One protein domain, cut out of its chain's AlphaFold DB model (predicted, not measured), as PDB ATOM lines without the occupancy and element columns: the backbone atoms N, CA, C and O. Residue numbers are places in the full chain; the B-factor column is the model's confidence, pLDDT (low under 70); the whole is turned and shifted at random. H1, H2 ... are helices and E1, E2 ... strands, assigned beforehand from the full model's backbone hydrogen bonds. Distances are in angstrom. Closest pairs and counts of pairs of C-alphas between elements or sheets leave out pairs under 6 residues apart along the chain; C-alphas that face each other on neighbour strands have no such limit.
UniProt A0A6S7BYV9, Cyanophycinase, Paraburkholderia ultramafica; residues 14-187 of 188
ATOM      1  N   PHE A  14      19.456 -49.288  -3.919       96.81
ATOM      2  CA  PHE A  14      19.150 -49.095  -2.505       96.81
ATOM      3  C   PHE A  14      20.443 -48.801  -1.739       96.81
ATOM      4  O   PHE A  14      21.355 -49.627  -1.705       96.81
ATOM      5  N   LEU A  15      20.537 -47.609  -1.154       95.31
ATOM      6  CA  LEU A  15      21.715 -47.125  -0.443       95.31
ATOM      7  C   LEU A  15      21.555 -47.355   1.057       95.31
ATOM      8  O   LEU A  15      20.638 -46.847   1.703       95.31
ATOM      9  N   ILE A  16      22.493 -48.107   1.617       92.31
ATOM     10  CA  ILE A  16      22.589 -48.366   3.050       92.31
ATOM     11  C   ILE A  16      23.863 -47.740   3.595       92.31
ATOM     12  O   ILE A  16      24.897 -47.711   2.928       92.31
ATOM     13  N   GLY A  17      23.807 -47.275   4.836       85.19
ATOM     14  CA  GLY A  17      24.988 -46.799   5.536       85.19
ATOM     15  C   GLY A  17      24.696 -46.500   6.996       85.19
ATOM     16  O   GLY A  17      23.588 -46.104   7.358       85.19
ATOM     17  N   SER A  18      25.714 -46.682   7.829       84.62
ATOM     18  CA  SER A  18      25.708 -46.292   9.242       84.62
ATOM     19  C   SER A  18      26.491 -45.004   9.502       84.62
ATOM     20  O   SER A  18      26.319 -44.394  10.549       84.62
ATOM     21  N   ASP A  19      27.352 -44.607   8.561       90.25
ATOM     22  CA  ASP A  19      28.231 -43.444   8.659       90.25
ATOM     23  C   ASP A  19      28.039 -42.552   7.419       90.25
ATOM     24  O   ASP A  19      28.510 -42.905   6.330       90.25
ATOM     25  N   PRO A  20      27.319 -41.426   7.565       90.50
ATOM     26  CA  PRO A  20      27.135 -40.448   6.500       90.50
ATOM     27  C   PRO A  20      28.456 -39.930   5.918       90.50
ATOM     28  O   PRO A  20      28.609 -39.895   4.698       90.50
ATOM     29  N   ALA A  21      29.435 -39.575   6.756       91.38
ATOM     30  CA  ALA A  21      30.688 -38.978   6.297       91.38
ATOM     31  C   ALA A  21      31.457 -39.948   5.394       91.38
ATOM     32  O   ALA A  21      31.805 -39.610   4.261       91.38
ATOM     33  N   ARG A  22      31.598 -41.202   5.838       92.38
ATOM     34  CA  ARG A  22      32.252 -42.253   5.050       92.38
ATOM     35  C   ARG A  22      31.521 -42.546   3.739       92.38
ATOM     36  O   ARG A  22      32.172 -42.813   2.725       92.38
ATOM     37  N   LEU A  23      30.186 -42.518   3.744       91.56
ATOM     38  CA  LEU A  23      29.384 -42.725   2.537       91.56
ATOM     39  C   LEU A  23      29.665 -41.630   1.499       91.56
ATOM     40  O   LEU A  23      29.924 -41.952   0.339       91.56
ATOM     41  N   SER A  24      29.708 -40.369   1.937       93.38
ATOM     42  CA  SER A  24      30.102 -39.247   1.083       93.38
ATOM     43  C   SER A  24      31.528 -39.407   0.564       93.38
ATOM     44  O   SER A  24      31.740 -39.386  -0.641       93.38
ATOM     45  N   GLU A  25      32.514 -39.627   1.430       92.88
ATOM     46  CA  GLU A  25      33.917 -39.768   1.006       92.88
ATOM     47  C   GLU A  25      34.125 -40.884  -0.027       92.88
ATOM     48  O   GLU A  25      34.956 -40.761  -0.925       92.88
ATOM     49  N   THR A  26      33.364 -41.973   0.098       91.88
ATOM     50  CA  THR A  26      33.536 -43.164  -0.739       91.88
ATOM     51  C   THR A  26      32.802 -43.060  -2.073       91.88
ATOM     52  O   THR A  26      33.320 -43.526  -3.086       91.88
ATOM     53  N   LEU A  27      31.579 -42.517  -2.088       92.38
ATOM     54  CA  LEU A  27      30.713 -42.537  -3.272       92.38
ATOM     55  C   LEU A  27      30.583 -41.183  -3.963       92.38
ATOM     56  O   LEU A  27      30.364 -41.165  -5.181       92.38
ATOM     57  N   SER A  28      30.718 -40.067  -3.244       88.25
ATOM     58  CA  SER A  28      30.597 -38.736  -3.841       88.25
ATOM     59  C   SER A  28      31.616 -38.559  -4.965       88.25
ATOM     60  O   SER A  28      32.763 -38.987  -4.872       88.25
ATOM     61  N   ALA A  29      31.184 -37.936  -6.062       87.19
ATOM     62  CA  ALA A  29      32.005 -37.677  -7.250       87.19
ATOM     63  C   ALA A  29      32.609 -38.919  -7.951       87.19
ATOM     64  O   ALA A  29      33.462 -38.775  -8.828       87.19
ATOM     65  N   THR A  30      32.143 -40.133  -7.646       93.06
ATOM     66  CA  THR A  30      32.569 -41.348  -8.362       93.06
ATOM     67  C   THR A  30      31.832 -41.532  -9.699       93.06
ATOM     68  O   THR A  30      30.709 -41.044  -9.874       93.06
ATOM     69  N   PRO A  31      32.396 -42.295 -10.659       93.12
ATOM     70  CA  PRO A  31      31.677 -42.689 -11.873       93.12
ATOM     71  C   PRO A  31      30.374 -43.451 -11.587       93.12
ATOM     72  O   PRO A  31      29.400 -43.274 -12.318       93.12
ATOM     73  N   ILE A  32      30.337 -44.246 -10.510       93.12
ATOM     74  CA  ILE A  32      29.142 -44.976 -10.066       93.12
ATOM     75  C   ILE A  32      28.048 -43.996  -9.634       93.12
ATOM     76  O   ILE A  32      26.925 -44.100 -10.118       93.12
ATOM     77  N   ALA A  33      28.366 -42.991  -8.810       94.50
ATOM     78  CA  ALA A  33      27.408 -41.947  -8.438       94.50
ATOM     79  C   ALA A  33      26.827 -41.240  -9.674       94.50
ATOM     80  O   ALA A  33      25.612 -41.102  -9.803       94.50
ATOM     81  N   GLN A  34      27.676 -40.891 -10.646       94.31
ATOM     82  CA  GLN A  34      27.232 -40.288 -11.908       94.31
ATOM     83  C   GLN A  34      26.301 -41.200 -12.715       94.31
ATOM     84  O   GLN A  34      25.373 -40.720 -13.368       94.31
ATOM     85  N   GLN A  35      26.517 -42.514 -12.687       94.94
ATOM     86  CA  GLN A  35      25.604 -43.463 -13.319       94.94
ATOM     87  C   GLN A  35      24.272 -43.566 -12.583       94.94
ATOM     88  O   GLN A  35      23.239 -43.556 -13.247       94.94
ATOM     89  N   ILE A  36      24.279 -43.607 -11.248       95.81
ATOM     90  CA  ILE A  36      23.052 -43.621 -10.440       95.81
ATOM     91  C   ILE A  36      22.201 -42.391 -10.768       95.81
ATOM     92  O   ILE A  36      21.038 -42.551 -11.128       95.81
ATOM     93  N   ILE A  37      22.796 -41.191 -10.763       95.31
ATOM     94  CA  ILE A  37      22.119 -39.933 -11.121       95.31
ATOM     95  C   ILE A  37      21.516 -40.018 -12.530       95.31
ATOM     96  O   ILE A  37      20.330 -39.762 -12.729       95.31
ATOM     97  N   ARG A  38      22.307 -40.436 -13.529       94.62
ATOM     98  CA  ARG A  38      21.838 -40.540 -14.922       94.62
ATOM     99  C   ARG A  38      20.725 -41.567 -15.108       94.62
ATOM    100  O   ARG A  38      19.875 -41.372 -15.973       94.62
ATOM    101  N   ARG A  39      20.751 -42.682 -14.373       94.94
ATOM    102  CA  ARG A  39      19.713 -43.718 -14.460       94.94
ATOM    103  C   ARG A  39      18.459 -43.304 -13.695       94.94
ATOM    104  O   ARG A  39      17.366 -43.527 -14.203       94.94
ATOM    105  N   ASN A  40      18.600 -42.615 -12.563       95.81
ATOM    106  CA  ASN A  40      17.471 -42.024 -11.853       95.81
ATOM    107  C   ASN A  40      16.749 -40.964 -12.695       95.81
ATOM    108  O   ASN A  40      15.533 -41.031 -12.836       95.81
ATOM    109  N   ALA A  41      17.494 -40.100 -13.392       93.50
ATOM    110  CA  ALA A  41      16.929 -39.152 -14.356       93.50
ATOM    111  C   ALA A  41      16.180 -39.825 -15.529       93.50
ATOM    112  O   ALA A  41      15.401 -39.176 -16.221       93.50
ATOM    113  N   LYS A  42      16.405 -41.126 -15.764       94.06
ATOM    114  CA  LYS A  42      15.682 -41.952 -16.748       94.06
ATOM    115  C   LYS A  42      14.560 -42.796 -16.127       94.06
ATOM    116  O   LYS A  42      14.000 -43.640 -16.817       94.06
ATOM    117  N   GLY A  43      14.238 -42.582 -14.851       93.94
ATOM    118  CA  GLY A  43      13.141 -43.248 -14.147       93.94
ATOM    119  C   GLY A  43      13.542 -44.442 -13.281       93.94
ATOM    120  O   GLY A  43      12.661 -45.087 -12.724       93.94
ATOM    121  N   MET A  44      14.836 -44.752 -13.132       96.31
ATOM    122  CA  MET A  44      15.258 -45.800 -12.196       96.31
ATOM    123  C   MET A  44      15.038 -45.338 -10.740       96.31
ATOM    124  O   MET A  44      15.611 -44.317 -10.340       96.31
ATOM    125  N   PRO A  45      14.280 -46.072  -9.911       96.88
ATOM    126  CA  PRO A  45      14.120 -45.736  -8.503       96.88
ATOM    127  C   PRO A  45      15.448 -45.831  -7.743       96.88
ATOM    128  O   PRO A  45      16.253 -46.748  -7.943       96.88
ATOM    129  N   VAL A  46      15.653 -44.878  -6.835       97.75
ATOM    130  CA  VAL A  46      16.741 -44.896  -5.859       97.75
ATOM    131  C   VAL A  46      16.142 -44.683  -4.480       97.75
ATOM    132  O   VAL A  46      15.360 -43.759  -4.280       97.75
ATOM    133  N   ALA A  47      16.512 -45.536  -3.539       97.12
ATOM    134  CA  ALA A  47      16.075 -45.459  -2.156       97.12
ATOM    135  C   ALA A  47      17.283 -45.441  -1.219       97.12
ATOM    136  O   ALA A  47      18.371 -45.895  -1.576       97.12
ATOM    137  N   GLY A  48      17.086 -44.917  -0.014       95.94
ATOM    138  CA  GLY A  48      18.112 -44.861   1.014       95.94
ATOM    139  C   GLY A  48      17.511 -45.028   2.401       95.94
ATOM    140  O   GLY A  48      16.394 -44.582   2.648       95.94
ATOM    141  N   VAL A  49      18.257 -45.654   3.310       94.31
ATOM    142  CA  VAL A  49      17.886 -45.790   4.729       94.31
ATOM    143  C   VAL A  49      19.017 -45.284   5.616       94.31
ATOM    144  O   VAL A  49      20.195 -45.461   5.292       94.31
ATOM    145  N   SER A  50      18.670 -44.656   6.743       91.94
ATOM    146  CA  SER A  50      19.638 -44.058   7.671       91.94
ATOM    147  C   SER A  50      20.603 -43.113   6.927       91.94
ATOM    148  O   SER A  50      20.143 -42.184   6.259       91.94
ATOM    149  N   ALA A  51      21.922 -43.337   6.978       93.56
ATOM    150  CA  ALA A  51      22.895 -42.512   6.258       93.56
ATOM    151  C   ALA A  51      22.647 -42.487   4.741       93.56
ATOM    152  O   ALA A  51      22.888 -41.471   4.099       93.56
ATOM    153  N   GLY A  52      22.108 -43.571   4.174       96.00
ATOM    154  CA  GLY A  52      21.739 -43.628   2.763       96.00
ATOM    155  C   GLY A  52      20.623 -42.652   2.394       96.00
ATOM    156  O   GLY A  52      20.663 -42.097   1.303       96.00
ATOM    157  N   ALA A  53      19.667 -42.399   3.297       95.56
ATOM    158  CA  ALA A  53      18.606 -41.411   3.084       95.56
ATOM    159  C   ALA A  53      19.165 -39.983   3.123       95.56
ATOM    160  O   ALA A  53      18.902 -39.187   2.226       95.56
ATOM    161  N   ALA A  54      20.001 -39.689   4.127       95.69
ATOM    162  CA  ALA A  54      20.666 -38.394   4.272       95.69
ATOM    163  C   ALA A  54      21.593 -38.071   3.087       95.69
ATOM    164  O   ALA A  54      21.817 -36.903   2.785       95.69
ATOM    165  N   PHE A  55      22.100 -39.100   2.403       96.94
ATOM    166  CA  PHE A  55      22.995 -38.971   1.257       96.94
ATOM    167  C   PHE A  55      22.286 -38.679  -0.070       96.94
ATOM    168  O   PHE A  55      22.949 -38.252  -1.003       96.94
ATOM    169  N   LEU A  56      20.971 -38.888  -0.208       96.69
ATOM    170  CA  LEU A  56      20.279 -38.673  -1.491       96.69
ATOM    171  C   LEU A  56      20.306 -37.213  -1.992       96.69
ATOM    172  O   LEU A  56      20.487 -37.015  -3.200       96.69
ATOM    173  N   PRO A  57      20.123 -36.189  -1.134       95.94
ATOM    174  CA  PRO A  57      20.121 -34.806  -1.584       95.94
ATOM    175  C   PRO A  57      21.506 -34.305  -2.003       95.94
ATOM    176  O   PRO A  57      22.510 -35.007  -1.899       95.94
ATOM    177  N   ARG A  58      21.585 -33.068  -2.496       94.56
ATOM    178  CA  ARG A  58      22.871 -32.436  -2.845       94.56
ATOM    179  C   ARG A  58      23.778 -32.199  -1.641       94.56
ATOM    180  O   ARG A  58      24.996 -32.337  -1.754       94.56
ATOM    181  N   GLN A  59      23.196 -31.802  -0.517       93.75
ATOM    182  CA  GLN A  59      23.907 -31.620   0.741       93.75
ATOM    183  C   GLN A  59      23.314 -32.528   1.807       93.75
ATOM    184  O   GLN A  59      22.102 -32.710   1.892       93.75
ATOM    185  N   MET A  60      24.193 -33.076   2.632       94.88
ATOM    186  CA  MET A  60      23.868 -34.052   3.655       94.88
ATOM    187  C   MET A  60      24.304 -33.533   5.019       94.88
ATOM    188  O   MET A  60      25.407 -33.006   5.157       94.88
ATOM    189  N   ILE A  61      23.483 -33.756   6.046       95.75
ATOM    190  CA  ILE A  61      23.922 -33.630   7.439       95.75
ATOM    191  C   ILE A  61      24.806 -34.838   7.760       95.75
ATOM    192  O   ILE A  61      24.317 -35.958   7.911       95.75
ATOM    193  N   ALA A  62      26.117 -34.611   7.827       94.44
ATOM    194  CA  ALA A  62      27.102 -35.661   8.061       94.44
ATOM    195  C   ALA A  62      27.247 -35.982   9.551       94.44
ATOM    196  O   ALA A  62      27.340 -37.145   9.944       94.44
ATOM    197  N   ALA A  63      27.214 -34.941  10.380       92.62
ATOM    198  CA  ALA A  63      27.269 -35.042  11.827       92.62
ATOM    199  C   ALA A  63      26.585 -33.833  12.480       92.62
ATOM    200  O   ALA A  63      26.248 -32.839  11.838       92.62
ATOM    201  N   GLY A  64      26.365 -33.916  13.787       92.00
ATOM    202  CA  GLY A  64      25.853 -32.795  14.561       92.00
ATOM    203  C   GLY A  64      25.289 -33.221  15.903       92.00
ATOM    204  O   GLY A  64      24.929 -34.383  16.102       92.00
ATOM    205  N   LYS A  65      25.199 -32.270  16.828       90.94
ATOM    206  CA  LYS A  65      24.696 -32.515  18.183       90.94
ATOM    207  C   LYS A  65      23.173 -32.405  18.231       90.94
ATOM    208  O   LYS A  65      22.573 -31.625  17.495       90.94
ATOM    209  N   SER A  66      22.572 -33.171  19.131       90.75
ATOM    210  CA  SER A  66      21.164 -33.050  19.505       90.75
ATOM    211  C   SER A  66      20.880 -31.731  20.226       90.75
ATOM    212  O   SER A  66      21.760 -31.142  20.861       90.75
ATOM    213  N   GLY A  67      19.631 -31.288  20.148       89.12
ATOM    214  CA  GLY A  67      19.111 -30.084  20.776       89.12
ATOM    215  C   GLY A  67      18.023 -29.441  19.920       89.12
ATOM    216  O   GLY A  67      18.061 -29.478  18.694       89.12
ATOM    217  N   THR A  68      17.055 -28.802  20.568       86.31
ATOM    218  CA  THR A  68      15.922 -28.153  19.889       86.31
ATOM    219  C   THR A  68      16.254 -26.753  19.377       86.31
ATOM    220  O   THR A  68      15.726 -26.326  18.355       86.31
ATOM    221  N   THR A  69      17.145 -26.030  20.060       90.88
ATOM    222  CA  THR A  69      17.566 -24.679  19.664       90.88
ATOM    223  C   THR A  69      18.720 -24.739  18.659       90.88
ATOM    224  O   THR A  69      19.750 -25.339  18.987       90.88
ATOM    225  N   PRO A  70      18.618 -24.091  17.481       91.81
ATOM    226  CA  PRO A  70      19.738 -23.995  16.554       91.81
ATOM    227  C   PRO A  70      20.876 -23.186  17.172       91.81
ATOM    228  O   PRO A  70      20.663 -22.164  17.832       91.81
ATOM    229  N   ARG A  71      22.104 -23.665  16.978       91.44
ATOM    230  CA  ARG A  71      23.320 -23.036  17.494       91.44
ATOM    231  C   ARG A  71      24.405 -23.058  16.435       91.44
ATOM    232  O   ARG A  71      24.528 -24.041  15.707       91.44
ATOM    233  N   ALA A  72      25.230 -22.016  16.412       87.81
ATOM    234  CA  ALA A  72      26.416 -21.996  15.565       87.81
ATOM    235  C   ALA A  72      27.302 -23.231  15.839       87.81
ATOM    236  O   ALA A  72      27.493 -23.628  16.997       87.81
ATOM    237  N   ASP A  73      27.827 -23.833  14.772       85.75
ATOM    238  CA  ASP A  73      28.707 -25.010  14.797       85.75
ATOM    239  C   ASP A  73      28.071 -26.290  15.387       85.75
ATOM    240  O   ASP A  73      28.781 -27.195  15.829       85.75
ATOM    241  N   ILE A  74      26.734 -26.383  15.455       91.44
ATOM    242  CA  ILE A  74      26.050 -27.592  15.956       91.44
ATOM    243  C   ILE A  74      25.958 -28.709  14.906       91.44
ATOM    244  O   ILE A  74      25.710 -29.859  15.269       91.44
ATOM    245  N   VAL A  75      26.135 -28.375  13.626       94.38
ATOM    246  CA  VAL A  75      25.930 -29.267  12.481       94.38
ATOM    247  C   VAL A  75      27.134 -29.240  11.549       94.38
ATOM    248  O   VAL A  75      27.748 -28.192  11.351       94.38
ATOM    249  N   GLU A  76      27.447 -30.391  10.968       94.62
ATOM    250  CA  GLU A  76      28.458 -30.564   9.933       94.62
ATOM    251  C   GLU A  76      27.780 -31.072   8.661       94.62
ATOM    252  O   GLU A  76      27.024 -32.049   8.693       94.62
ATOM    253  N   LEU A  77      28.037 -30.391   7.545       95.06
ATOM    254  CA  LEU A  77      27.487 -30.738   6.240       95.06
ATOM    255  C   LEU A  77      28.562 -31.377   5.363       95.06
ATOM    256  O   LEU A  77      29.712 -30.944   5.368       95.06
ATOM    257  N   ALA A  78      28.165 -32.366   4.570       95.00
ATOM    258  CA  ALA A  78      29.000 -32.985   3.548       95.00
ATOM    259  C   ALA A  78      28.265 -33.035   2.197       95.00
ATOM    260  O   ALA A  78      27.035 -32.911   2.154       95.00
ATOM    261  N   PRO A  79      28.990 -33.224   1.082       94.81
ATOM    262  CA  PRO A  79      28.373 -33.501  -0.209       94.81
ATOM    263  C   PRO A  79      27.498 -34.760  -0.159       94.81
ATOM    264  O   PRO A  79      27.888 -35.775   0.414       94.81
ATOM    265  N   GLY A  80      26.322 -34.696  -0.773       95.44
ATOM    266  CA  GLY A  80      25.487 -35.865  -1.020       95.44
ATOM    267  C   GLY A  80      25.611 -36.382  -2.457       95.44
ATOM    268  O   GLY A  80      26.529 -36.030  -3.202       95.44
ATOM    269  N   LEU A  81      24.659 -37.220  -2.856       95.56
ATOM    270  CA  LEU A  81      24.577 -37.859  -4.166       95.56
ATOM    271  C   LEU A  81      24.015 -36.929  -5.248       95.56
ATOM    272  O   LEU A  81      24.193 -37.214  -6.428       95.56
ATOM    273  N   CYS A  82      23.358 -35.830  -4.865       94.50
ATOM    274  CA  CYS A  82      22.750 -34.867  -5.791       94.50
ATOM    275  C   CYS A  82      21.612 -35.458  -6.647       94.50
ATOM    276  O   CYS A  82      21.525 -35.176  -7.842       94.50
ATOM    277  N   LEU A  83      20.737 -36.282  -6.058       94.50
ATOM    278  CA  LEU A  83      19.489 -36.686  -6.724       94.50
ATOM    279  C   LEU A  83      18.383 -35.643  -6.562       94.50
ATOM    280  O   LEU A  83      17.546 -35.486  -7.446       94.50
ATOM    281  N   ILE A  84      18.374 -34.945  -5.424       91.25
ATOM    282  CA  ILE A  84      17.369 -33.935  -5.094       91.25
ATOM    283  C   ILE A  84      18.079 -32.717  -4.505       91.25
ATOM    284  O   ILE A  84      18.654 -32.777  -3.421       91.25
ATOM    285  N   ASP A  85      18.031 -31.593  -5.210       87.69
ATOM    286  CA  ASP A  85      18.743 -30.381  -4.786       87.69
ATOM    287  C   ASP A  85      17.980 -29.575  -3.725       87.69
ATOM    288  O   ASP A  85      18.587 -28.824  -2.968       87.69
ATOM    289  N   LYS A  86      16.654 -29.743  -3.656       89.69
ATOM    290  CA  LYS A  86      15.752 -28.936  -2.818       89.69
ATOM    291  C   LYS A  86      15.577 -29.445  -1.387       89.69
ATOM    292  O   LYS A  86      14.746 -28.904  -0.669       89.69
ATOM    293  N   LEU A  87      16.285 -30.493  -0.973       96.12
ATOM    294  CA  LEU A  87      16.065 -31.116   0.332       96.12
ATOM    295  C   LEU A  87      17.334 -31.156   1.178       96.12
ATOM    296  O   LEU A  87      18.437 -31.333   0.668       96.12
ATOM    297  N   VAL A  88      17.140 -31.089   2.491       96.75
ATOM    298  CA  VAL A  88      18.091 -31.566   3.496       96.75
ATOM    299  C   VAL A  88      17.367 -32.619   4.323       96.75
ATOM    300  O   VAL A  88      16.314 -32.340   4.886       96.75
ATOM    301  N   ILE A  89      17.906 -33.836   4.387       96.56
ATOM    302  CA  ILE A  89      17.268 -34.953   5.093       96.56
ATOM    303  C   ILE A  89      18.041 -35.254   6.376       96.56
ATOM    304  O   ILE A  89      19.255 -35.461   6.343       96.56
ATOM    305  N   ASP A  90      17.324 -35.334   7.496       94.81
ATOM    306  CA  ASP A  90      17.849 -35.806   8.773       94.81
ATOM    307  C   ASP A  90      17.010 -36.985   9.278       94.81
ATOM    308  O   ASP A  90      15.807 -36.871   9.487       94.81
ATOM    309  N   GLN A  91      17.657 -38.132   9.446       88.88
ATOM    310  CA  GLN A  91      17.048 -39.397   9.876       88.88
ATOM    311  C   GLN A  91      16.959 -39.505  11.408       88.88
ATOM    312  O   GLN A  91      17.496 -38.653  12.112       88.88
ATOM    313  N   HIS A  92      16.302 -40.543  11.944       82.69
ATOM    314  CA  HIS A  92      16.104 -40.767  13.391       82.69
ATOM    315  C   HIS A  92      15.643 -39.491  14.134       82.69
ATOM    316  O   HIS A  92      16.131 -39.175  15.225       82.69
ATOM    317  N   PHE A  93      14.771 -38.702  13.498       78.69
ATOM    318  CA  PHE A  93      14.620 -37.281  13.802       78.69
ATOM    319  C   PHE A  93      14.017 -37.010  15.184       78.69
ATOM    320  O   PHE A  93      14.637 -36.315  16.000       78.69
ATOM    321  N   ARG A  94      12.847 -37.591  15.486       71.81
ATOM    322  CA  ARG A  94      12.179 -37.400  16.784       71.81
ATOM    323  C   ARG A  94      12.923 -38.010  17.961       71.81
ATOM    324  O   ARG A  94      12.929 -37.422  19.035       71.81
ATOM    325  N   HIS A  95      13.549 -39.170  17.784       66.06
ATOM    326  CA  HIS A  95      14.165 -39.898  18.898       66.06
ATOM    327  C   HIS A  95      15.423 -39.224  19.458       66.06
ATOM    328  O   HIS A  95      15.876 -39.589  20.541       66.06
ATOM    329  N   GLN A  96      16.000 -38.259  18.740       73.94
ATOM    330  CA  GLN A  96      17.310 -37.699  19.070       73.94
ATOM    331  C   GLN A  96      17.334 -36.169  19.151       73.94
ATOM    332  O   GLN A  96      18.416 -35.592  19.068       73.94
ATOM    333  N   ASP A  97      16.185 -35.501  19.283       85.19
ATOM    334  CA  ASP A  97      16.088 -34.034  19.387       85.19
ATOM    335  C   ASP A  97      16.870 -33.298  18.283       85.19
ATOM    336  O   ASP A  97      17.674 -32.408  18.548       85.19
ATOM    337  N   ARG A  98      16.690 -33.690  17.017       90.44
ATOM    338  CA  ARG A  98      17.534 -33.222  15.898       90.44
ATOM    339  C   ARG A  98      17.063 -31.924  15.230       90.44
ATOM    340  O   ARG A  98      17.685 -31.457  14.277       90.44
ATOM    341  N   LEU A  99      16.012 -31.287  15.750       92.81
ATOM    342  CA  LEU A  99      15.452 -30.068  15.160       92.81
ATOM    343  C   LEU A  99      16.466 -28.917  15.084       92.81
ATOM    344  O   LEU A  99      16.594 -28.288  14.040       92.81
ATOM    345  N   GLY A 100      17.230 -28.654  16.145       94.12
ATOM    346  CA  GLY A 100      18.157 -27.521  16.185       94.12
ATOM    347  C   GLY A 100      19.277 -27.628  15.151       94.12
ATOM    348  O   GLY A 100      19.641 -26.630  14.530       94.12
ATOM    349  N   ARG A 101      19.799 -28.835  14.910       94.50
ATOM    350  CA  ARG A 101      20.823 -29.044  13.876       94.50
ATOM    351  C   ARG A 101      20.255 -29.012  12.458       94.50
ATOM    352  O   ARG A 101      20.921 -28.466  11.587       94.50
ATOM    353  N   MET A 102      19.030 -29.502  12.245       95.31
ATOM    354  CA  MET A 102      18.328 -29.338  10.968       95.31
ATOM    355  C   MET A 102      18.113 -27.856  10.659       95.31
ATOM    356  O   MET A 102      18.488 -27.386   9.593       95.31
ATOM    357  N   LEU A 103      17.588 -27.093  11.619       94.75
ATOM    358  CA  LEU A 103      17.398 -25.651  11.475       94.75
ATOM    359  C   LEU A 103      18.711 -24.940  11.141       94.75
ATOM    360  O   LEU A 103      18.749 -24.121  10.226       94.75
ATOM    361  N   MET A 104      19.803 -25.304  11.816       93.94
ATOM    362  CA  MET A 104      21.119 -24.765  11.489       93.94
ATOM    363  C   MET A 104      21.559 -25.144  10.066       93.94
ATOM    364  O   MET A 104      22.063 -24.288   9.346       93.94
ATOM    365  N   ALA A 105      21.325 -26.382   9.621       94.56
ATOM    366  CA  ALA A 105      21.641 -26.819   8.260       94.56
ATOM    367  C   ALA A 105      20.895 -26.000   7.193       94.56
ATOM    368  O   ALA A 105      21.488 -25.635   6.175       94.56
ATOM    369  N   LEU A 106      19.627 -25.663   7.445       93.62
ATOM    370  CA  LEU A 106      18.813 -24.845   6.541       93.62
ATOM    371  C   LEU A 106      19.283 -23.390   6.467       93.62
ATOM    372  O   LEU A 106      19.154 -22.759   5.426       93.62
ATOM    373  N   THR A 107      19.916 -22.852   7.515       90.81
ATOM    374  CA  THR A 107      20.502 -21.500   7.427       90.81
ATOM    375  C   THR A 107      21.655 -21.411   6.420       90.81
ATOM    376  O   THR A 107      21.910 -20.334   5.884       90.81
ATOM    377  N   TYR A 108      22.328 -22.531   6.132       87.69
ATOM    378  CA  TYR A 108      23.358 -22.619   5.094       87.69
ATOM    379  C   TYR A 108      22.777 -22.923   3.702       87.69
ATOM    380  O   TYR A 108      23.487 -22.778   2.709       87.69
ATOM    381  N   ASN A 109      21.500 -23.319   3.630       86.12
ATOM    382  CA  ASN A 109      20.787 -23.709   2.413       86.12
ATOM    383  C   ASN A 109      19.368 -23.112   2.399       86.12
ATOM    384  O   ASN A 109      18.399 -23.847   2.586       86.12
ATOM    385  N   PRO A 110      19.225 -21.792   2.193       79.00
ATOM    386  CA  PRO A 110      17.943 -21.103   2.362       79.00
ATOM    387  C   PRO A 110      16.838 -21.581   1.405       79.00
ATOM    388  O   PRO A 110      15.663 -21.464   1.742       79.00
ATOM    389  N   ASP A 111      17.212 -22.149   0.254       85.44
ATOM    390  CA  ASP A 111      16.283 -22.687  -0.750       85.44
ATOM    391  C   ASP A 111      15.898 -24.157  -0.502       85.44
ATOM    392  O   ASP A 111      15.111 -24.731  -1.259       85.44
ATOM    393  N   ALA A 112      16.487 -24.802   0.510       92.88
ATOM    394  CA  ALA A 112      16.212 -26.195   0.822       92.88
ATOM    395  C   ALA A 112      15.058 -26.335   1.819       92.88
ATOM    396  O   ALA A 112      14.890 -25.537   2.736       92.88
ATOM    397  N   ILE A 113      14.303 -27.416   1.671       96.88
ATOM    398  CA  ILE A 113      13.288 -27.861   2.618       96.88
ATOM    399  C   ILE A 113      13.914 -28.933   3.515       96.88
ATOM    400  O   ILE A 113      14.520 -29.898   3.041       96.88
ATOM    401  N   GLY A 114      13.779 -28.769   4.826       97.06
ATOM    402  CA  GLY A 114      14.234 -29.742   5.810       97.06
ATOM    403  C   GLY A 114      13.232 -30.874   5.966       97.06
ATOM    404  O   GLY A 114      12.062 -30.627   6.232       97.06
ATOM    405  N   ILE A 115      13.695 -32.114   5.848       97.81
ATOM    406  CA  ILE A 115      12.906 -33.329   6.049       97.81
ATOM    407  C   ILE A 115      13.473 -34.082   7.249       97.81
ATOM    408  O   ILE A 115      14.507 -34.745   7.163       97.81
ATOM    409  N   GLY A 116      12.796 -33.960   8.386       96.88
ATOM    410  CA  GLY A 116      13.028 -34.785   9.560       96.88
ATOM    411  C   GLY A 116      12.289 -36.111   9.420       96.88
ATOM    412  O   GLY A 116      11.067 -36.133   9.527       96.88
ATOM    413  N   LEU A 117      13.022 -37.192   9.161       96.00
ATOM    414  CA  LEU A 117      12.492 -38.532   8.918       96.00
ATOM    415  C   LEU A 117      12.589 -39.392  10.186       96.00
ATOM    416  O   LEU A 117      13.687 -39.624  10.711       96.00
ATOM    417  N   ASP A 118      11.448 -39.875  10.667       94.62
ATOM    418  CA  ASP A 118      11.389 -40.801  11.796       94.62
ATOM    419  C   ASP A 118      11.747 -42.243  11.409       94.62
ATOM    420  O   ASP A 118      11.859 -42.596  10.233       94.62
ATOM    421  N   GLU A 119      11.938 -43.087  12.425       91.31
ATOM    422  CA  GLU A 119      12.046 -44.538  12.245       91.31
ATOM    423  C   GLU A 119      10.755 -45.112  11.646       91.31
ATOM    424  O   GLU A 119       9.683 -44.513  11.753       91.31
ATOM    425  N   ASP A 120      10.876 -46.252  10.961       92.62
ATOM    426  CA  ASP A 120       9.763 -46.964  10.316       92.62
ATOM    427  C   ASP A 120       8.861 -46.074   9.439       92.62
ATOM    428  O   ASP A 120       7.654 -46.303   9.319       92.62
ATOM    429  N   THR A 121       9.459 -45.046   8.826       95.12
ATOM    430  CA  THR A 121       8.791 -44.041   7.992       95.12
ATOM    431  C   THR A 121       9.597 -43.793   6.721       95.12
ATOM    432  O   THR A 121      10.829 -43.803   6.735       95.12
ATOM    433  N   ALA A 122       8.911 -43.564   5.604       96.38
ATOM    434  CA  ALA A 122       9.511 -43.289   4.307       96.38
ATOM    435  C   ALA A 122       8.855 -42.082   3.624       96.38
ATOM    436  O   ALA A 122       7.645 -41.872   3.701       96.38
ATOM    437  N   ALA A 123       9.687 -41.320   2.916       96.94
ATOM    438  CA  ALA A 123       9.291 -40.254   2.008       96.94
ATOM    439  C   ALA A 123       9.360 -40.781   0.568       96.94
ATOM    440  O   ALA A 123      10.456 -40.942   0.026       96.94
ATOM    441  N   PHE A 124       8.221 -41.058  -0.062       96.81
ATOM    442  CA  PHE A 124       8.187 -41.395  -1.482       96.81
ATOM    443  C   PHE A 124       8.122 -40.113  -2.312       96.81
ATOM    444  O   PHE A 124       7.191 -39.329  -2.152       96.81
ATOM    445  N   ILE A 125       9.106 -39.891  -3.184       96.31
ATOM    446  CA  ILE A 125       9.213 -38.661  -3.976       96.31
ATOM    447  C   ILE A 125       9.034 -38.983  -5.456       96.31
ATOM    448  O   ILE A 125       9.846 -39.693  -6.052       96.31
ATOM    449  N   GLY A 126       7.959 -38.454  -6.038       93.62
ATOM    450  CA  GLY A 126       7.629 -38.617  -7.450       93.62
ATOM    451  C   GLY A 126       8.318 -37.595  -8.369       93.62
ATOM    452  O   GLY A 126       8.854 -36.583  -7.907       93.62
ATOM    453  N   PRO A 127       8.271 -37.810  -9.700       92.44
ATOM    454  CA  PRO A 127       8.772 -36.846 -10.688       92.44
ATOM    455  C   PRO A 127       7.985 -35.522 -10.693       92.44
ATOM    456  O   PRO A 127       8.454 -34.524 -11.234       92.44
ATOM    457  N   ASP A 128       6.801 -35.503 -10.083       93.56
ATOM    458  CA  ASP A 128       5.968 -34.322  -9.861       93.56
ATOM    459  C   ASP A 128       6.402 -33.491  -8.639       93.56
ATOM    460  O   ASP A 128       5.722 -32.531  -8.288       93.56
ATOM    461  N   GLN A 129       7.541 -33.823  -8.015       93.31
ATOM    462  CA  GLN A 129       8.082 -33.148  -6.829       93.31
ATOM    463  C   GLN A 129       7.146 -33.198  -5.611       93.31
ATOM    464  O   GLN A 129       7.220 -32.340  -4.726       93.31
ATOM    465  N   LYS A 130       6.292 -34.222  -5.534       96.19
ATOM    466  CA  LYS A 130       5.480 -34.489  -4.350       96.19
ATOM    467  C   LYS A 130       6.138 -35.540  -3.480       96.19
ATOM    468  O   LYS A 130       6.587 -36.571  -3.973       96.19
ATOM    469  N   LEU A 131       6.174 -35.253  -2.185       97.06
ATOM    470  CA  LEU A 131       6.596 -36.169  -1.139       97.06
ATOM    471  C   LEU A 131       5.349 -36.775  -0.504       97.06
ATOM    472  O   LEU A 131       4.561 -36.054   0.099       97.06
ATOM    473  N   GLN A 132       5.177 -38.088  -0.617       97.81
ATOM    474  CA  GLN A 132       4.132 -38.845   0.067       97.81
ATOM    475  C   GLN A 132       4.723 -39.595   1.259       97.81
ATOM    476  O   GLN A 132       5.764 -40.245   1.140       97.81
ATOM    477  N   VAL A 133       4.050 -39.517   2.404       97.81
ATOM    478  CA  VAL A 133       4.473 -40.219   3.619       97.81
ATOM    479  C   VAL A 133       3.923 -41.642   3.631       97.81
ATOM    480  O   VAL A 133       2.732 -41.862   3.397       97.81
ATOM    481  N   MET A 134       4.791 -42.599   3.949       96.75
ATOM    482  CA  MET A 134       4.460 -44.008   4.169       96.75
ATOM    483  C   MET A 134       5.078 -44.504   5.476       96.75
ATOM    484  O   MET A 134       6.160 -44.050   5.847       96.75
ATOM    485  N   GLY A 135       4.443 -45.474   6.136       95.31
ATOM    486  CA  GLY A 135       4.957 -46.075   7.372       95.31
ATOM    487  C   GLY A 135       4.260 -45.570   8.634       95.31
ATOM    488  O   GLY A 135       3.177 -45.008   8.573       95.31
ATOM    489  N   THR A 136       4.853 -45.816   9.800       94.75
ATOM    490  CA  THR A 136       4.138 -45.699  11.088       94.75
ATOM    491  C   THR A 136       4.522 -44.482  11.931       94.75
ATOM    492  O   THR A 136       3.784 -44.124  12.851       94.75
ATOM    493  N   GLY A 137       5.657 -43.845  11.636       93.69
ATOM    494  CA  GLY A 137       6.092 -42.611  12.286       93.69
ATOM    495  C   GLY A 137       5.619 -41.361  11.540       93.69
ATOM    496  O   GLY A 137       4.547 -41.343  10.931       93.69
ATOM    497  N   GLY A 138       6.400 -40.284  11.628       94.38
ATOM    498  CA  GLY A 138       6.103 -39.019  10.973       94.38
ATOM    499  C   GLY A 138       7.262 -38.463  10.153       94.38
ATOM    500  O   GLY A 138       8.424 -38.856  10.271       94.38
ATOM    501  N   ILE A 139       6.921 -37.494   9.312       97.38
ATOM    502  CA  ILE A 139       7.870 -36.623   8.636       97.38
ATOM    503  C   ILE A 139       7.623 -35.200   9.113       97.38
ATOM    504  O   ILE A 139       6.535 -34.655   8.943       97.38
ATOM    505  N   THR A 140       8.645 -34.594   9.711       97.12
ATOM    506  CA  THR A 140       8.639 -33.160  10.009       97.12
ATOM    507  C   THR A 140       9.200 -32.416   8.810       97.12
ATOM    508  O   THR A 140      10.385 -32.540   8.506       97.12
ATOM    509  N   VAL A 141       8.362 -31.638   8.138       97.62
ATOM    510  CA  VAL A 141       8.787 -30.730   7.076       97.62
ATOM    511  C   VAL A 141       9.067 -29.367   7.691       97.62
ATOM    512  O   VAL A 141       8.226 -28.815   8.395       97.62
ATOM    513  N   VAL A 142      10.253 -28.828   7.431       96.31
ATOM    514  CA  VAL A 142      10.648 -27.476   7.827       96.31
ATOM    515  C   VAL A 142      10.948 -26.679   6.572       96.31
ATOM    516  O   VAL A 142      11.902 -26.978   5.856       96.31
ATOM    517  N   ASP A 143      10.147 -25.655   6.322       94.56
ATOM    518  CA  ASP A 143      10.272 -24.809   5.147       94.56
ATOM    519  C   ASP A 143      10.703 -23.386   5.530       94.56
ATOM    520  O   ASP A 143      10.114 -22.727   6.395       94.56
ATOM    521  N   THR A 144      11.770 -22.927   4.878       91.31
ATOM    522  CA  THR A 144      12.362 -21.596   5.036       91.31
ATOM    523  C   THR A 144      11.946 -20.614   3.944       91.31
ATOM    524  O   THR A 144      12.393 -19.470   3.977       91.31
ATOM    525  N   SER A 145      11.059 -20.996   3.020       87.88
ATOM    526  CA  SER A 145      10.562 -20.132   1.936       87.88
ATOM    527  C   SER A 145       9.941 -18.814   2.428       87.88
ATOM    528  O   SER A 145      10.002 -17.799   1.736       87.88
ATOM    529  N   GLN A 146       9.385 -18.808   3.645       86.75
ATOM    530  CA  GLN A 146       8.782 -17.635   4.294       86.75
ATOM    531  C   GLN A 146       9.635 -17.057   5.436       86.75
ATOM    532  O   GLN A 146       9.146 -16.248   6.232       86.75
ATOM    533  N   LEU A 147      10.908 -17.454   5.535       88.06
ATOM    534  CA  LEU A 147      11.796 -17.016   6.607       88.06
ATOM    535  C   LEU A 147      11.978 -15.493   6.566       88.06
ATOM    536  O   LEU A 147      12.466 -14.923   5.593       88.06
ATOM    537  N   GLN A 148      11.616 -14.827   7.660       85.56
ATOM    538  CA  GLN A 148      11.669 -13.369   7.772       85.56
ATOM    539  C   GLN A 148      13.017 -12.884   8.303       85.56
ATOM    540  O   GLN A 148      13.476 -11.793   7.968       85.56
ATOM    541  N   HIS A 149      13.639 -13.674   9.178       83.25
ATOM    542  CA  HIS A 149      14.890 -13.310   9.824       83.25
ATOM    543  C   HIS A 149      15.667 -14.548  10.261       83.25
ATOM    544  O   HIS A 149      15.105 -15.446  10.892       83.25
ATOM    545  N   SER A 150      16.975 -14.534  10.009       82.00
ATOM    546  CA  SER A 150      17.958 -15.367  10.696       82.00
ATOM    547  C   SER A 150      19.190 -14.536  11.058       82.00
ATOM    548  O   SER A 150      19.659 -13.727  10.256       82.00
ATOM    549  N   ALA A 151      19.713 -14.703  12.275       78.50
ATOM    550  CA  ALA A 151      20.938 -14.027  12.704       78.50
ATOM    551  C   ALA A 151      21.976 -15.033  13.193       78.50
ATOM    552  O   ALA A 151      21.896 -15.560  14.304       78.50
ATOM    553  N   ILE A 152      22.989 -15.254  12.356       75.00
ATOM    554  CA  ILE A 152      24.199 -15.985  12.721       75.00
ATOM    555  C   ILE A 152      25.256 -14.947  13.082       75.00
ATOM    556  O   ILE A 152      25.629 -14.117  12.255       75.00
ATOM    557  N   HIS A 153      25.751 -14.985  14.317       70.56
ATOM    558  CA  HIS A 153      26.890 -14.166  14.716       70.56
ATOM    559  C   HIS A 153      28.192 -14.935  14.441       70.56
ATOM    560  O   HIS A 153      28.476 -15.877  15.185       70.56
ATOM    561  N   PRO A 154      28.995 -14.551  13.428       62.19
ATOM    562  CA  PRO A 154      30.170 -15.322  13.006       62.19
ATOM    563  C   PRO A 154      31.234 -15.458  14.106       62.19
ATOM    564  O   PRO A 154      31.922 -16.472  14.177       62.19
ATOM    565  N   ASP A 155      31.315 -14.490  15.021       71.12
ATOM    566  CA  ASP A 155      32.317 -14.479  16.094       71.12
ATOM    567  C   ASP A 155      31.873 -15.229  17.363       71.12
ATOM    568  O   ASP A 155      32.625 -15.327  18.334       71.12
ATOM    569  N   ARG A 156      30.638 -15.749  17.398       76.06
ATOM    570  CA  ARG A 156      30.059 -16.382  18.589       76.06
ATOM    571  C   ARG A 156      29.782 -17.861  18.361       76.06
ATOM    572  O   ARG A 156      28.653 -18.269  18.088       76.06
ATOM    573  N   ARG A 157      30.817 -18.677  18.562       78.69
ATOM    574  CA  ARG A 157      30.695 -20.142  18.551       78.69
ATOM    575  C   ARG A 157      29.642 -20.613  19.550       78.69
ATOM    576  O   ARG A 157      29.559 -20.093  20.663       78.69
ATOM    577  N   HIS A 158      28.848 -21.604  19.151       82.56
ATOM    578  CA  HIS A 158      27.794 -22.224  19.969       82.56
ATOM    579  C   HIS A 158      26.682 -21.287  20.474       82.56
ATOM    580  O   HIS A 158      25.831 -21.711  21.272       82.56
ATOM    581  N   ALA A 159      26.641 -20.031  20.018       88.62
ATOM    582  CA  ALA A 159      25.558 -19.123  20.358       88.62
ATOM    583  C   ALA A 159      24.237 -19.599  19.732       88.62
ATOM    584  O   ALA A 159      24.254 -20.132  18.618       88.62
ATOM    585  N   PRO A 160      23.100 -19.420  20.428       90.12
ATOM    586  CA  PRO A 160      21.784 -19.614  19.832       90.12
ATOM    587  C   PRO A 160      21.607 -18.737  18.593       90.12
ATOM    588  O   PRO A 160      22.029 -17.580  18.590       90.12
ATOM    589  N   VAL A 161      20.951 -19.286  17.578       90.44
ATOM    590  CA  VAL A 161      20.588 -18.583  16.344       90.44
ATOM    591  C   VAL A 161      19.094 -18.277  16.387       90.44
ATOM    592  O   VAL A 161      18.285 -19.156  16.681       90.44
ATOM    593  N   SER A 162      18.709 -17.026  16.130       90.94
ATOM    594  CA  SER A 162      17.299 -16.665  15.958       90.94
ATOM    595  C   SER A 162      16.831 -17.066  14.563       90.94
ATOM    596  O   SER A 162      17.546 -16.856  13.586       90.94
ATOM    597  N   MET A 163      15.620 -17.615  14.467       91.31
ATOM    598  CA  MET A 163      14.917 -17.851  13.204       91.31
ATOM    599  C   MET A 163      13.449 -17.470  13.395       91.31
ATOM    600  O   MET A 163      12.817 -17.934  14.342       91.31
ATOM    601  N   ILE A 164      12.921 -16.590  12.543       92.12
ATOM    602  CA  ILE A 164      11.550 -16.064  12.649       92.12
ATOM    603  C   ILE A 164      10.830 -16.280  11.320       92.12
ATOM    604  O   ILE A 164      11.383 -15.959  10.269       92.12
ATOM    605  N   GLY A 165       9.596 -16.791  11.376       91.00
ATOM    606  CA  GLY A 165       8.788 -17.075  10.184       91.00
ATOM    607  C   GLY A 165       9.063 -18.445   9.559       91.00
ATOM    608  O   GLY A 165       8.944 -18.597   8.352       91.00
ATOM    609  N   LEU A 166       9.468 -19.431  10.364       90.88
ATOM    610  CA  LEU A 166       9.563 -20.820   9.912       90.88
ATOM    611  C   LEU A 166       8.167 -21.406   9.706       90.88
ATOM    612  O   LEU A 166       7.298 -21.237  10.564       90.88
ATOM    613  N   HIS A 167       7.989 -22.141   8.611       94.06
ATOM    614  CA  HIS A 167       6.816 -22.976   8.398       94.06
ATOM    615  C   HIS A 167       7.164 -24.427   8.743       94.06
ATOM    616  O   HIS A 167       8.219 -24.928   8.349       94.06
ATOM    617  N   LEU A 168       6.310 -25.082   9.531       95.25
ATOM    618  CA  LEU A 168       6.530 -26.451   9.982       95.25
ATOM    619  C   LEU A 168       5.247 -27.254   9.822       95.25
ATOM    620  O   LEU A 168       4.243 -26.941  10.460       95.25
ATOM    621  N   ASP A 169       5.336 -28.328   9.043       97.12
ATOM    622  CA  ASP A 169       4.287 -29.331   8.911       97.12
ATOM    623  C   ASP A 169       4.756 -30.650   9.531       97.12
ATOM    624  O   ASP A 169       5.907 -31.062   9.377       97.12
ATOM    625  N   ILE A 170       3.855 -31.342  10.226       96.00
ATOM    626  CA  ILE A 170       4.078 -32.717  10.684       96.00
ATOM    627  C   ILE A 170       3.126 -33.603   9.901       96.00
ATOM    628  O   ILE A 170       1.909 -33.468  10.010       96.00
ATOM    629  N   LEU A 171       3.700 -34.503   9.118       97.50
ATOM    630  CA  LEU A 171       2.991 -35.350   8.178       97.50
ATOM    631  C   LEU A 171       3.073 -36.802   8.635       97.50
ATOM    632  O   LEU A 171       4.125 -37.260   9.078       97.50
ATOM    633  N   VAL A 172       1.967 -37.523   8.515       96.69
ATOM    634  CA  VAL A 172       1.873 -38.965   8.789       96.69
ATOM    635  C   VAL A 172       1.436 -39.701   7.529       96.69
ATOM    636  O   VAL A 172       1.164 -39.067   6.507       96.69
ATOM    637  N   GLU A 173       1.385 -41.032   7.586       97.19
ATOM    638  CA  GLU A 173       0.983 -41.877   6.460       97.19
ATOM    639  C   GLU A 173      -0.237 -41.337   5.702       97.19
ATOM    640  O   GLU A 173      -1.243 -40.927   6.285       97.19
ATOM    641  N   GLY A 174      -0.118 -41.318   4.374       95.75
ATOM    642  CA  GLY A 174      -1.152 -40.808   3.481       95.75
ATOM    643  C   GLY A 174      -1.137 -39.291   3.301       95.75
ATOM    644  O   GLY A 174      -1.823 -38.795   2.418       95.75
ATOM    645  N   ASN A 175      -0.364 -38.515   4.064       98.19
ATOM    646  CA  ASN A 175      -0.180 -37.089   3.782       98.19
ATOM    647  C   ASN A 175       0.803 -36.861   2.625       98.19
ATOM    648  O   ASN A 175       1.685 -37.681   2.354       98.19
ATOM    649  N   VAL A 176       0.646 -35.718   1.957       98.00
ATOM    650  CA  VAL A 176       1.474 -35.298   0.823       98.00
ATOM    651  C   VAL A 176       1.982 -33.877   1.042       98.00
ATOM    652  O   VAL A 176       1.214 -33.001   1.431       98.00
ATOM    653  N   TYR A 177       3.254 -33.639   0.730       97.75
ATOM    654  CA  TYR A 177       3.854 -32.312   0.645       97.75
ATOM    655  C   TYR A 177       4.269 -32.005  -0.793       97.75
ATOM    656  O   TYR A 177       5.064 -32.736  -1.389       97.75
ATOM    657  N   ASP A 178       3.742 -30.922  -1.356       96.44
ATOM    658  CA  ASP A 178       4.148 -30.422  -2.666       96.44
ATOM    659  C   ASP A 178       5.342 -29.472  -2.504       96.44
ATOM    660  O   ASP A 178       5.196 -28.342  -2.032       96.44
ATOM    661  N   MET A 179       6.535 -29.923  -2.906       94.75
ATOM    662  CA  MET A 179       7.774 -29.143  -2.769       94.75
ATOM    663  C   MET A 179       7.854 -27.950  -3.730       94.75
ATOM    664  O   MET A 179       8.763 -27.134  -3.609       94.75
ATOM    665  N   SER A 180       6.966 -27.860  -4.724       93.69
ATOM    666  CA  SER A 180       6.900 -26.708  -5.628       93.69
ATOM    667  C   SER A 180       5.907 -25.665  -5.129       93.69
ATOM    668  O   SER A 180       6.161 -24.471  -5.262       93.69
ATOM    669  N   ALA A 181       4.784 -26.109  -4.563       94.75
ATOM    670  CA  ALA A 181       3.760 -25.228  -4.014       94.75
ATOM    671  C   ALA A 181       4.018 -24.828  -2.554       94.75
ATOM    672  O   ALA A 181       3.383 -23.891  -2.082       94.75
ATOM    673  N   HIS A 182       4.934 -25.517  -1.863       94.81
ATOM    674  CA  HIS A 182       5.214 -25.339  -0.435       94.81
ATOM    675  C   HIS A 182       3.966 -25.563   0.434       94.81
ATOM    676  O   HIS A 182       3.634 -24.762   1.307       94.81
ATOM    677  N   LEU A 183       3.223 -26.639   0.143       96.06
ATOM    678  CA  LEU A 183       1.937 -26.926   0.779       96.06
ATOM    679  C   LEU A 183       1.798 -28.401   1.150       96.06
ATOM    680  O   LEU A 183       1.960 -29.293   0.312       96.06
ATOM    681  N   ALA A 184       1.409 -28.635   2.402       97.19
ATOM    682  CA  ALA A 184       0.927 -29.919   2.874       97.19
ATOM    683  C   ALA A 184      -0.554 -30.132   2.529       97.19
ATOM    684  O   ALA A 184      -1.366 -29.205   2.505       97.19
ATOM    685  N   SER A 185      -0.920 -31.387   2.292       96.88
ATOM    686  CA  SER A 185      -2.292 -31.814   2.035       96.88
ATOM    687  C   SER A 185      -2.526 -33.241   2.528       96.88
ATOM    688  O   SER A 185      -1.592 -34.024   2.720       96.88
ATOM    689  N   ILE A 186      -3.794 -33.584   2.730       92.75
ATOM    690  CA  ILE A 186      -4.208 -34.968   2.955       92.75
ATOM    691  C   ILE A 186      -4.204 -35.647   1.581       92.75
ATOM    692  O   ILE A 186      -4.896 -35.183   0.674       92.75
ATOM    693  N   GLY A 187      -3.400 -36.695   1.409       79.56
ATOM    694  CA  GLY A 187      -3.407 -37.496   0.191       79.56
ATOM    695  C   GLY A 187      -4.712 -38.276   0.047       79.56
ATOM    696  O   GLY A 187      -5.444 -38.487   1.016       79.56
TER     697      GLY A 187
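AT A GLANCE: This is residues 14 to 187 of the 188 residues of the protein "Cyanophycinase" of Paraburkholderia ultramafica (UniProt A0A6S7BYV9). Two four-stranded sheets, E5 E6 E9 E12 and E7 E8 E13 E14, lie face to face as a sandwich, with H4 covering the other face of the first. Beyond edge strand E5 come the hairpin E3 E4, the parallel pair E1 E2 and helices H1 to H3; the small hairpin E10 E11 lies far from the middle. The 174 printed residues have four named helices and 14 named strands, in the order E1 H1 H2 E2 H3 E3 E4 E5 H4 E6 to E14; the class is mixed, the first large sheet mixed, the second antiparallel. The whole is compact, with a radius of gyration of the C-alphas of 15.5 A and spans of 44 by 38 by 26 A.

HOW THE PARTS SIT: One sheet runs E5, residues 87 to 90, E6, 113 to 117, E9, 139 to 143, and E12, 167 to 171. It faces the sheet of E7, 121 to 125, E8, 130 to 135, E13, 175 to 178, and E14, 183 to 186, their best planes 17 degrees apart. E5 and E6 are parallel, with N 88 and O 113 at 2.9 A; E6 and E9 are antiparallel, with N 114 and O 142 at 2.8 A. E8 and E13 are antiparallel, with N 131 and O 177 at 2.9 A. H4, residues 99 to 107, is on the first sheet over E6 at a height of 8.9 A; E5, H4 and E6 form a strand-helix-strand unit, two parallel neighbour strands joined through a helix, with a right-handed crossover. The hairpin E3, 59 to 64, and E4, 75 to 79, has N 60 and O 78 at 2.9 A; C-alphas Met 60 and Val 88 are the closest of E3 and E5, at 6.3 A. E1, 14 to 17, H1, 20 to 27, H2, 31 to 40, and E2, 46 to 50, form another such unit, also right-handed, with N 15 and O 47 at 2.8 A. H1 touches H3, residues 51 to 54, closest at C-alphas Pro 20 and Ala 51, 4.7 A. In H1, H2 and H4 every O i to N i+4 pair is within hydrogen-bond range; H3 is too short for such a pair. The hairpin E10, 149 to 151, and E11, 162 to 164, has N 164 and O 149 at 3.0 A.

IN THESE COORDINATES: E1 begins at C-alpha 14 (19.150, -49.095, -2.505), and E14 ends at C-alpha 186 (-4.208, -34.968, 2.955). E8 is 16.5 A long and H2 14.2 A.

THE WHOLE: The C-alphas of Lys 42 and Asp 155 are the two farthest apart, 45.9 A. The printed part has no cut and no long link. Residues 95 and 154 have pLDDT under 70.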